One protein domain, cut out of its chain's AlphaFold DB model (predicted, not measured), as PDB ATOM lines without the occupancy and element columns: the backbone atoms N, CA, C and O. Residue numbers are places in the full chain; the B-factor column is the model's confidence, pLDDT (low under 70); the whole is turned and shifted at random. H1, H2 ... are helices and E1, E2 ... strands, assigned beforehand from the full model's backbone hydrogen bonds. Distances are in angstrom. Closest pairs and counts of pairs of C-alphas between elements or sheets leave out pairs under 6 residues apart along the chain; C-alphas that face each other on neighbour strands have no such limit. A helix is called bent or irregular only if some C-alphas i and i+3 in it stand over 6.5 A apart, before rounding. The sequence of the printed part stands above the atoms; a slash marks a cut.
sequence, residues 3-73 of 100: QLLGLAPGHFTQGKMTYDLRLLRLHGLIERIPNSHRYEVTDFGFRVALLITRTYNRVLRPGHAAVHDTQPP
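AT A GLANCE: This is residues 3 to 73 of the 100 residues of an uncharacterized protein of Enhygromyxa salina (UniProt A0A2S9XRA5). The small hairpin E1-E2 sits at the corner of an open L whose arms are helix H1 and the longer, bent helix H2. Residues 4 to 11, 33 to 38 and 65 to 73 stick out. The printed part has 71 residues, ordered H1, E1, E2, H2 with an antiparallel sheet; it is mostly helix and only just extended, close to loose, with radius of gyration of the C-alphas 17.0 A and spans 58 by 32 by 14 A.

HOW THE PARTS SIT: E1, residues 30 to 32, and E2, residues 39 to 41, form a hairpin, antiparallel at 150 degrees; N 31 and O 40, 2.9 A apart, are within hydrogen-bond range. The closest C-alphas of H1, residues 14 to 26, and E1 are those of Arg 25 and Glu 31, 5.7 A apart. H2, residues 43 to 68, assigned as one helix by its hydrogen bonds, is bent: C-alphas 58 and 61 are 6.5 A apart. Its arms H2a, residues 43 to 58, and H2b, residues 61 to 68, stand at 37 degrees, only just a steep tilt. The closest C-alphas of E1 and H2a, Ile 30 and Gly 45, are 6.2 A apart. H1 is apart from both arms. In H1, H2a and H2b every O i to N i+4 pair is within hydrogen-bond range.

IN THESE COORDINATES: H1 begins at C-alpha 14 (-139.253, 134.954, -15.126) and spans 18.3 A. E1 and E2 span 6.9 A each, H2a 22.4 A and H2b 10.7 A, ending at C-alpha 68 (-173.690, 133.958, -27.302).

THE WHOLE: The C-alphas farthest apart, Asn 35 and Pro 73, are 58.3 A apart. The printed part has no cut and no long link. The model's pLDDT is under 70 at residue 9 and residues 71 to 73.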
ATOM      1  N   GLN A   3    -151.470 129.102 -15.220       70.62
ATOM      2  CA  GLN A   3    -152.836 128.571 -15.373       70.62
ATOM      3  C   GLN A   3    -153.915 129.654 -15.545       70.62
ATOM      4  O   GLN A   3    -154.808 129.494 -16.367       70.62
ATOM      5  N   LEU A   4    -153.816 130.776 -14.821       72.75
ATOM      6  CA  LEU A   4    -154.757 131.905 -14.939       72.75
ATOM      7  C   LEU A   4    -154.685 132.587 -16.310       72.75
ATOM      8  O   LEU A   4    -155.664 133.171 -16.756       72.75
ATOM      9  N   LEU A   5    -153.531 132.501 -16.970       79.25
ATOM     10  CA  LEU A   5    -153.302 133.038 -18.310       79.25
ATOM     11  C   LEU A   5    -153.571 132.002 -19.415       79.25
ATOM     12  O   LEU A   5    -153.302 132.286 -20.578       79.25
ATOM     13  N   GLY A   6    -154.045 130.797 -19.069       81.56
ATOM     14  CA  GLY A   6    -154.221 129.697 -20.024       81.56
ATOM     15  C   GLY A   6    -152.906 129.180 -20.620       81.56
ATOM     16  O   GLY A   6    -152.913 128.539 -21.667       81.56
ATOM     17  N   LEU A   7    -151.768 129.471 -19.983       83.06
ATOM     18  CA  LEU A   7    -150.445 129.073 -20.454       83.06
ATOM     19  C   LEU A   7    -150.035 127.729 -19.851       83.06
ATOM     20  O   LEU A   7    -150.220 127.484 -18.654       83.06
ATOM     21  N   ALA A   8    -149.400 126.890 -20.671       80.69
ATOM     22  CA  ALA A   8    -148.789 125.652 -20.209       80.69
ATOM     23  C   ALA A   8    -147.709 125.935 -19.136       80.69
ATOM     24  O   ALA A   8    -147.001 126.951 -19.219       80.69
ATOM     25  N   PRO A   9    -147.541 125.047 -18.136       68.38
ATOM     26  CA  PRO A   9    -146.457 125.156 -17.161       68.38
ATOM     27  C   PRO A   9    -145.103 125.272 -17.886       68.38
ATOM     28  O   PRO A   9    -144.812 124.485 -18.778       68.38
ATOM     29  N   GLY A  10    -144.303 126.290 -17.557       75.12
ATOM     30  CA  GLY A  10    -143.006 126.568 -18.203       75.12
ATOM     31  C   GLY A  10    -143.017 127.660 -19.282       75.12
ATOM     32  O   GLY A  10    -141.977 128.258 -19.538       75.12
ATOM     33  N   HIS A  11    -144.178 128.016 -19.846       79.38
ATOM     34  CA  HIS A  11    -144.282 129.130 -20.811       79.38
ATOM     35  C   HIS A  11    -144.383 130.506 -20.139       79.38
ATOM     36  O   HIS A  11    -144.207 131.547 -20.775       79.38
ATOM     37  N   PHE A  12    -144.664 130.527 -18.838       82.50
ATOM     38  CA  PHE A  12    -144.609 131.743 -18.044       82.50
ATOM     39  C   PHE A  12    -143.192 131.923 -17.489       82.50
ATOM     40  O   PHE A  12    -142.830 131.332 -16.472       82.50
ATOM     41  N   THR A  13    -142.381 132.706 -18.197       87.56
ATOM     42  CA  THR A  13    -140.969 132.915 -17.861       87.56
ATOM     43  C   THR A  13    -140.790 133.963 -16.764       87.56
ATOM     44  O   THR A  13    -141.626 134.847 -16.563       87.56
ATOM     45  N   GLN A  14    -139.641 133.920 -16.087       87.25
ATOM     46  CA  GLN A  14    -139.253 134.954 -15.126       87.25
ATOM     47  C   GLN A  14    -139.187 136.349 -15.771       87.25
ATOM     48  O   GLN A  14    -139.580 137.333 -15.150       87.25
ATOM     49  N   GLY A  15    -138.751 136.441 -17.035       90.06
ATOM     50  CA  GLY A  15    -138.750 137.697 -17.789       90.06
ATOM     51  C   GLY A  15    -140.154 138.285 -17.948       90.06
ATOM     52  O   GLY A  15    -140.339 139.485 -17.741       90.06
ATOM     53  N   LYS A  16    -141.155 137.436 -18.222       89.06
ATOM     54  CA  LYS A  16    -142.561 137.854 -18.308       89.06
ATOM     55  C   LYS A  16    -143.081 138.359 -16.961       89.06
ATOM     56  O   LYS A  16    -143.688 139.419 -16.915       89.06
ATOM     57  N   MET A  17    -142.743 137.680 -15.861       91.00
ATOM     58  CA  MET A  17    -143.096 138.145 -14.512       91.00
ATOM     59  C   MET A  17    -142.516 139.531 -14.204       91.00
ATOM     60  O   MET A  17    -143.225 140.412 -13.725       91.00
ATOM     61  N   THR A  18    -141.229 139.741 -14.488       92.81
ATOM     62  CA  THR A  18    -140.569 141.036 -14.263       92.81
ATOM     63  C   THR A  18    -141.210 142.140 -15.100       92.81
ATOM     64  O   THR A  18    -141.393 143.254 -14.610       92.81
ATOM     65  N   TYR A  19    -141.567 141.833 -16.350       93.94
ATOM     66  CA  TYR A  19    -142.270 142.762 -17.227       93.94
ATOM     67  C   TYR A  19    -143.652 143.130 -16.674       93.94
ATOM     68  O   TYR A  19    -143.944 144.316 -16.526       93.94
ATOM     69  N   ASP A  20    -144.455 142.135 -16.294       92.25
ATOM     70  CA  ASP A  20    -145.801 142.350 -15.761       92.25
ATOM     71  C   ASP A  20    -145.755 143.188 -14.469       92.25
ATOM     72  O   ASP A  20    -146.470 144.181 -14.345       92.25
ATOM     73  N   LEU A  21    -144.847 142.876 -13.534       95.38
ATOM     74  CA  LEU A  21    -144.671 143.655 -12.298       95.38
ATOM     75  C   LEU A  21    -144.212 145.093 -12.570       95.38
ATOM     76  O   LEU A  21    -144.681 146.032 -11.920       95.38
ATOM     77  N   ARG A  22    -143.315 145.290 -13.542       95.38
ATOM     78  CA  ARG A  22    -142.889 146.630 -13.960       95.38
ATOM     79  C   ARG A  22    -144.062 147.426 -14.523       95.38
ATOM     80  O   ARG A  22    -144.193 148.599 -14.187       95.38
ATOM     81  N   LEU A  23    -144.895 146.806 -15.354       96.31
ATOM     82  CA  LEU A  23    -146.051 147.453 -15.967       96.31
ATOM     83  C   LEU A  23    -147.098 147.843 -14.915       96.31
ATOM     84  O   LEU A  23    -147.555 148.984 -14.895       96.31
ATOM     85  N   LEU A  24    -147.417 146.939 -13.983       96.75
ATOM     86  CA  LEU A  24    -148.345 147.220 -12.883       96.75
ATOM     87  C   LEU A  24    -147.855 148.377 -12.005       96.75
ATOM     88  O   LEU A  24    -148.643 149.242 -11.620       96.75
ATOM     89  N   ARG A  25    -146.549 148.423 -11.725       96.69
ATOM     90  CA  ARG A  25    -145.934 149.521 -10.975       96.69
ATOM     91  C   ARG A  25    -145.950 150.835 -11.754       96.69
ATOM     92  O   ARG A  25    -146.211 151.876 -11.164       96.69
ATOM     93  N   LEU A  26    -145.691 150.802 -13.063       97.50
ATOM     94  CA  LEU A  26    -145.728 151.990 -13.924       97.50
ATOM     95  C   LEU A  26    -147.113 152.652 -13.917       97.50
ATOM     96  O   LEU A  26    -147.208 153.873 -13.893       97.50
ATOM     97  N   HIS A  27    -148.176 151.848 -13.891       96.94
ATOM     98  CA  HIS A  27    -149.552 152.333 -13.782       96.94
ATOM     99  C   HIS A  27    -150.000 152.622 -12.341       96.94
ATOM    100  O   HIS A  27    -151.166 152.937 -12.121       96.94
ATOM    101  N   GLY A  28    -149.105 152.508 -11.354       96.75
ATOM    102  CA  GLY A  28    -149.398 152.805  -9.951       96.75
ATOM    103  C   GLY A  28    -150.358 151.822  -9.282       96.75
ATOM    104  O   GLY A  28    -150.908 152.138  -8.232       96.75
ATOM    105  N   LEU A  29    -150.585 150.642  -9.868       97.81
ATOM    106  CA  LEU A  29    -151.465 149.614  -9.299       97.81
ATOM    107  C   LEU A  29    -150.803 148.891  -8.123       97.81
ATOM    108  O   LEU A  29    -151.477 148.452  -7.193       97.81
ATOM    109  N   ILE A  30    -149.479 148.772  -8.174       98.00
ATOM    110  CA  ILE A  30    -148.657 148.218  -7.102       98.00
ATOM    111  C   ILE A  30    -147.464 149.124  -6.832       98.00
ATOM    112  O   ILE A  30    -146.989 149.835  -7.721       98.00
ATOM    113  N   GLU A  31    -146.916 149.017  -5.634       97.69
ATOM    114  CA  GLU A  31    -145.655 149.632  -5.251       97.69
ATOM    115  C   GLU A  31    -144.696 148.597  -4.666       97.69
ATOM    116  O   GLU A  31    -145.097 147.516  -4.233       97.69
ATOM    117  N   ARG A  32    -143.394 148.886  -4.736       96.75
ATOM    118  CA  ARG A  32    -142.356 147.976  -4.244       96.75
ATOM    119  C   ARG A  32    -142.021 148.335  -2.803       96.75
ATOM    120  O   ARG A  32    -141.687 149.486  -2.537       96.75
ATOM    121  N   ILE A  33    -141.996 147.338  -1.922       96.69
ATOM    122  CA  ILE A  33    -141.534 147.525  -0.544       96.69
ATOM    123  C   ILE A  33    -140.024 147.836  -0.571       96.69
ATOM    124  O   ILE A  33    -139.265 147.092  -1.213       96.69
ATOM    125  N   PRO A  34    -139.554 148.903   0.107       95.12
ATOM    126  CA  PRO A  34    -138.133 149.232   0.176       95.12
ATOM    127  C   PRO A  34    -137.283 148.036   0.616       95.12
ATOM    128  O   PRO A  34    -137.686 147.248   1.470       95.12
ATOM    129  N   ASN A  35    -136.099 147.892   0.017       94.81
ATOM    130  CA  ASN A  35    -135.137 146.822   0.322       94.81
ATOM    131  C   ASN A  35    -135.671 145.385   0.147       94.81
ATOM    132  O   ASN A  35    -135.099 144.442   0.687       94.81
ATOM    133  N   SER A  36    -136.745 145.189  -0.624       94.50
ATOM    134  CA  SER A  36    -137.365 143.876  -0.817       94.50
ATOM    135  C   SER A  36    -137.768 143.622  -2.266       94.50
ATOM    136  O   SER A  36    -137.947 144.538  -3.058       94.50
ATOM    137  N   HIS A  37    -137.924 142.358  -2.654       91.38
ATOM    138  CA  HIS A  37    -138.485 141.966  -3.957       91.38
ATOM    139  C   HIS A  37    -140.013 141.799  -3.893       91.38
ATOM    140  O   HIS A  37    -140.624 141.265  -4.817       91.38
ATOM    141  N   ARG A  38    -140.623 142.239  -2.788       94.69
ATOM    142  CA  ARG A  38    -142.060 142.178  -2.537       94.69
ATOM    143  C   ARG A  38    -142.753 143.455  -3.001       94.69
ATOM    144  O   ARG A  38    -142.165 144.538  -2.987       94.69
ATOM    145  N   TYR A  39    -144.004 143.287  -3.400       96.38
ATOM    146  CA  TYR A  39    -144.869 144.349  -3.887       96.38
ATOM    147  C   TYR A  39    -146.170 144.344  -3.096       96.38
ATOM    148  O   TYR A  39    -146.657 143.275  -2.724       96.38
ATOM    149  N   GLU A  40    -146.728 145.528  -2.892       97.12
ATOM    150  CA  GLU A  40    -148.031 145.734  -2.267       97.12
ATOM    151  C   GLU A  40    -148.955 146.464  -3.236       97.12
ATOM    152  O   GLU A  40    -148.509 147.181  -4.132       97.12
ATOM    153  N   VAL A  41    -150.255 146.220  -3.099       97.31
ATOM    154  CA  VAL A  41    -151.273 146.870  -3.925       97.31
ATOM    155  C   VAL A  41    -151.558 148.242  -3.332       97.31
ATOM    156  O   VAL A  41    -151.806 148.358  -2.134       97.31
ATOM    157  N   THR A  42    -151.544 149.275  -4.170       98.06
ATOM    158  CA  THR A  42    -151.853 150.644  -3.735       98.06
ATOM    159  C   THR A  42    -153.361 150.811  -3.510       98.06
ATOM    160  O   THR A  42    -154.164 150.029  -4.027       98.06
ATOM    161  N   ASP A  43    -153.793 151.869  -2.814       97.62
ATOM    162  CA  ASP A  43    -155.232 152.186  -2.695       97.62
ATOM    163  C   ASP A  43    -155.900 152.336  -4.078       97.62
ATOM    164  O   ASP A  43    -156.993 151.819  -4.328       97.62
ATOM    165  N   PHE A  44    -155.198 152.967  -5.024       97.31
ATOM    166  CA  PHE A  44    -155.640 153.060  -6.414       97.31
ATOM    167  C   PHE A  44    -155.768 151.677  -7.066       97.31
ATOM    168  O   PHE A  44    -156.800 151.370  -7.667       97.31
ATOM    169  N   GLY A  45    -154.758 150.822  -6.896       96.94
ATOM    170  CA  GLY A  45    -154.761 149.448  -7.386       96.94
ATOM    171  C   GLY A  45    -155.952 148.642  -6.876       96.94
ATOM    172  O   GLY A  45    -156.604 147.956  -7.663       96.94
ATOM    173  N   PHE A  46    -156.310 148.786  -5.597       97.31
ATOM    174  CA  PHE A  46    -157.489 148.136  -5.022       97.31
ATOM    175  C   PHE A  46    -158.795 148.615  -5.658       97.31
ATOM    176  O   PHE A  46    -159.632 147.791  -6.038       97.31
ATOM    177  N   ARG A  47    -158.976 149.931  -5.822       97.31
ATOM    178  CA  ARG A  47    -160.174 150.491  -6.477       97.31
ATOM    179  C   ARG A  47    -160.304 150.003  -7.918       97.31
ATOM    180  O   ARG A  47    -161.399 149.620  -8.333       97.31
ATOM    181  N   VAL A  48    -159.196 149.975  -8.660       96.69
ATOM    182  CA  VAL A  48    -159.156 149.482 -10.043       96.69
ATOM    183  C   VAL A  48    -159.466 147.991 -10.104       96.69
ATOM    184  O   VAL A  48    -160.327 147.587 -10.887       96.69
ATOM    185  N   ALA A  49    -158.833 147.172  -9.262       95.31
ATOM    186  CA  ALA A  49    -159.092 145.737  -9.211       95.31
ATOM    187  C   ALA A  49    -160.575 145.458  -8.932       95.31
ATOM    188  O   ALA A  49    -161.216 144.700  -9.658       95.31
ATOM    189  N   LEU A  50    -161.155 146.146  -7.947       95.94
ATOM    190  CA  LEU A  50    -162.563 146.009  -7.590       95.94
ATOM    191  C   LEU A  50    -163.501 146.432  -8.725       95.94
ATOM    192  O   LEU A  50    -164.498 145.751  -8.981       95.94
ATOM    193  N   LEU A  51    -163.192 147.537  -9.410       95.06
ATOM    194  CA  LEU A  51    -163.945 147.993 -10.577       95.06
ATOM    195  C   LEU A  51    -163.909 146.938 -11.685       95.06
ATOM    196  O   LEU A  51    -164.965 146.532 -12.162       95.06
ATOM    197  N   ILE A  52    -162.721 146.455 -12.053       92.31
ATOM    198  CA  ILE A  52    -162.553 145.445 -13.103       92.31
ATOM    199  C   ILE A  52    -163.318 144.170 -12.737       92.31
ATOM    200  O   ILE A  52    -164.090 143.668 -13.554       92.31
ATOM    201  N   THR A  53    -163.186 143.674 -11.505       92.94
ATOM    202  CA  THR A  53    -163.894 142.470 -11.052       92.94
ATOM    203  C   THR A  53    -165.413 142.648 -11.083       92.94
ATOM    204  O   THR A  53    -166.133 141.759 -11.540       92.94
ATOM    205  N   ARG A  54    -165.933 143.792 -10.621       93.75
ATOM    206  CA  ARG A  54    -167.380 144.065 -10.629       93.75
ATOM    207  C   ARG A  54    -167.921 144.212 -12.041       93.75
ATOM    208  O   ARG A  54    -168.946 143.608 -12.344       93.75
ATOM    209  N   THR A  55    -167.235 144.965 -12.893       93.38
ATOM    210  CA  THR A  55    -167.608 145.142 -14.300       93.38
ATOM    211  C   THR A  55    -167.586 143.809 -15.031       93.38
ATOM    212  O   THR A  55    -168.539 143.477 -15.734       93.38
ATOM    213  N   TYR A  56    -166.557 142.990 -14.804       89.69
ATOM    214  CA  TYR A  56    -166.491 141.657 -15.383       89.69
ATOM    215  C   TYR A  56    -167.682 140.794 -14.955       89.69
ATOM    216  O   TYR A  56    -168.394 140.266 -15.803       89.69
ATOM    217  N   ASN A  57    -167.961 140.700 -13.653       87.62
ATOM    218  CA  ASN A  57    -169.019 139.826 -13.145       87.62
ATOM    219  C   ASN A  57    -170.437 140.313 -13.460       87.62
ATOM    220  O   ASN A  57    -171.323 139.489 -13.662       87.62
ATOM    221  N   ARG A  58    -170.673 141.629 -13.470       83.81
ATOM    222  CA  ARG A  58    -172.022 142.200 -13.614       83.81
ATOM    223  C   ARG A  58    -172.377 142.606 -15.033       83.81
ATOM    224  O   ARG A  58    -173.558 142.670 -15.344       83.81
ATOM    225  N   VAL A  59    -171.387 142.907 -15.866       83.81
ATOM    226  CA  VAL A  59    -171.623 143.438 -17.212       83.81
ATOM    227  C   VAL A  59    -171.070 142.483 -18.253       83.81
ATOM    228  O   VAL A  59    -171.831 141.975 -19.071       83.81
ATOM    229  N   LEU A  60    -169.770 142.186 -18.205       84.38
ATOM    230  CA  LEU A  60    -169.125 141.429 -19.280       84.38
ATOM    231  C   LEU A  60    -169.575 139.971 -19.302       84.38
ATOM    232  O   LEU A  60    -169.980 139.485 -20.347       84.38
ATOM    233  N   ARG A  61    -169.562 139.279 -18.162       80.25
ATOM    234  CA  ARG A  61    -169.958 137.871 -18.073       80.25
ATOM    235  C   ARG A  61    -171.425 137.638 -18.474       80.25
ATOM    236  O   ARG A  61    -171.645 136.816 -19.364       80.25
ATOM    237  N   PRO A  62    -172.428 138.330 -17.893       81.81
ATOM    238  CA  PRO A  62    -173.819 138.142 -18.299       81.81
ATOM    239  C   PRO A  62    -174.106 138.721 -19.687       81.81
ATOM    240  O   PRO A  62    -174.858 138.113 -20.440       81.81
ATOM    241  N   GLY A  63    -173.488 139.845 -20.065       81.19
ATOM    242  CA  GLY A  63    -173.631 140.418 -21.404       81.19
ATOM    243  C   GLY A  63    -173.101 139.480 -22.488       81.19
ATOM    244  O   GLY A  63    -173.783 139.239 -23.478       81.19
ATOM    245  N   HIS A  64    -171.933 138.877 -22.269       81.25
ATOM    246  CA  HIS A  64    -171.357 137.883 -23.171       81.25
ATOM    247  C   HIS A  64    -172.225 136.622 -23.246       81.25
ATOM    248  O   HIS A  64    -172.501 136.133 -24.338       81.25
ATOM    249  N   ALA A  65    -172.733 136.128 -22.111       81.44
ATOM    250  CA  ALA A  65    -173.691 135.022 -22.108       81.44
ATOM    251  C   ALA A  65    -174.948 135.364 -22.932       81.44
ATOM    252  O   ALA A  65    -175.343 134.593 -23.799       81.44
ATOM    253  N   ALA A  66    -175.514 136.558 -22.750       79.75
ATOM    254  CA  ALA A  66    -176.677 137.028 -23.499       79.75
ATOM    255  C   ALA A  66    -176.409 137.203 -25.006       79.75
ATOM    256  O   ALA A  66    -177.320 137.045 -25.818       79.75
ATOM    257  N   VAL A  67    -175.183 137.520 -25.419       81.19
ATOM    258  CA  VAL A  67    -174.812 137.619 -26.841       81.19
ATOM    259  C   VAL A  67    -174.635 136.237 -27.479       81.19
ATOM    260  O   VAL A  67    -175.070 136.044 -28.612       81.19
ATOM    261  N   HIS A  68    -174.060 135.272 -26.757       76.81
ATOM    262  CA  HIS A  68    -173.690 133.958 -27.302       76.81
ATOM    263  C   HIS A  68    -174.672 132.819 -27.008       76.81
ATOM    264  O   HIS A  68    -174.479 131.714 -27.505       76.81
ATOM    265  N   ASP A  69    -175.722 133.063 -26.226       76.81
ATOM    266  CA  ASP A  69    -176.759 132.069 -25.945       76.81
ATOM    267  C   ASP A  69    -177.420 131.581 -27.251       76.81
ATOM    268  O   ASP A  69    -177.964 132.365 -28.022       76.81
ATOM    269  N   THR A  70    -177.360 130.290 -27.554       70.62
ATOM    270  CA  THR A  70    -177.869 129.746 -28.820       70.62
ATOM    271  C   THR A  70    -179.395 129.750 -28.906       70.62
ATOM    272  O   THR A  70    -179.926 129.651 -30.013       70.62
ATOM    273  N   GLN A  71    -180.107 129.922 -27.787       69.75
ATOM    274  CA  GLN A  71    -181.567 129.875 -27.746       69.75
ATOM    275  C   GLN A  71    -182.145 130.905 -26.755       69.75
ATOM    276  O   GLN A  71    -182.726 130.538 -25.733       69.75
ATOM    277  N   PRO A  72    -182.014 132.213 -27.051       68.19
ATOM    278  CA  PRO A  72    -182.470 133.250 -26.140       68.19
ATOM    279  C   PRO A  72    -184.008 133.263 -26.060       68.19
ATOM    280  O   PRO A  72    -184.677 133.189 -27.094       68.19
ATOM    281  N   PRO A  73    -184.594 133.426 -24.862       68.12
ATOM    282  CA  PRO A  73    -186.048 133.417 -24.673       68.12
ATOM    283  C   PRO A  73    -186.759 134.630 -25.301       68.12
ATOM    284  O   PRO A  73    -187.969 134.594 -25.510       68.12
TER     285      PRO A  73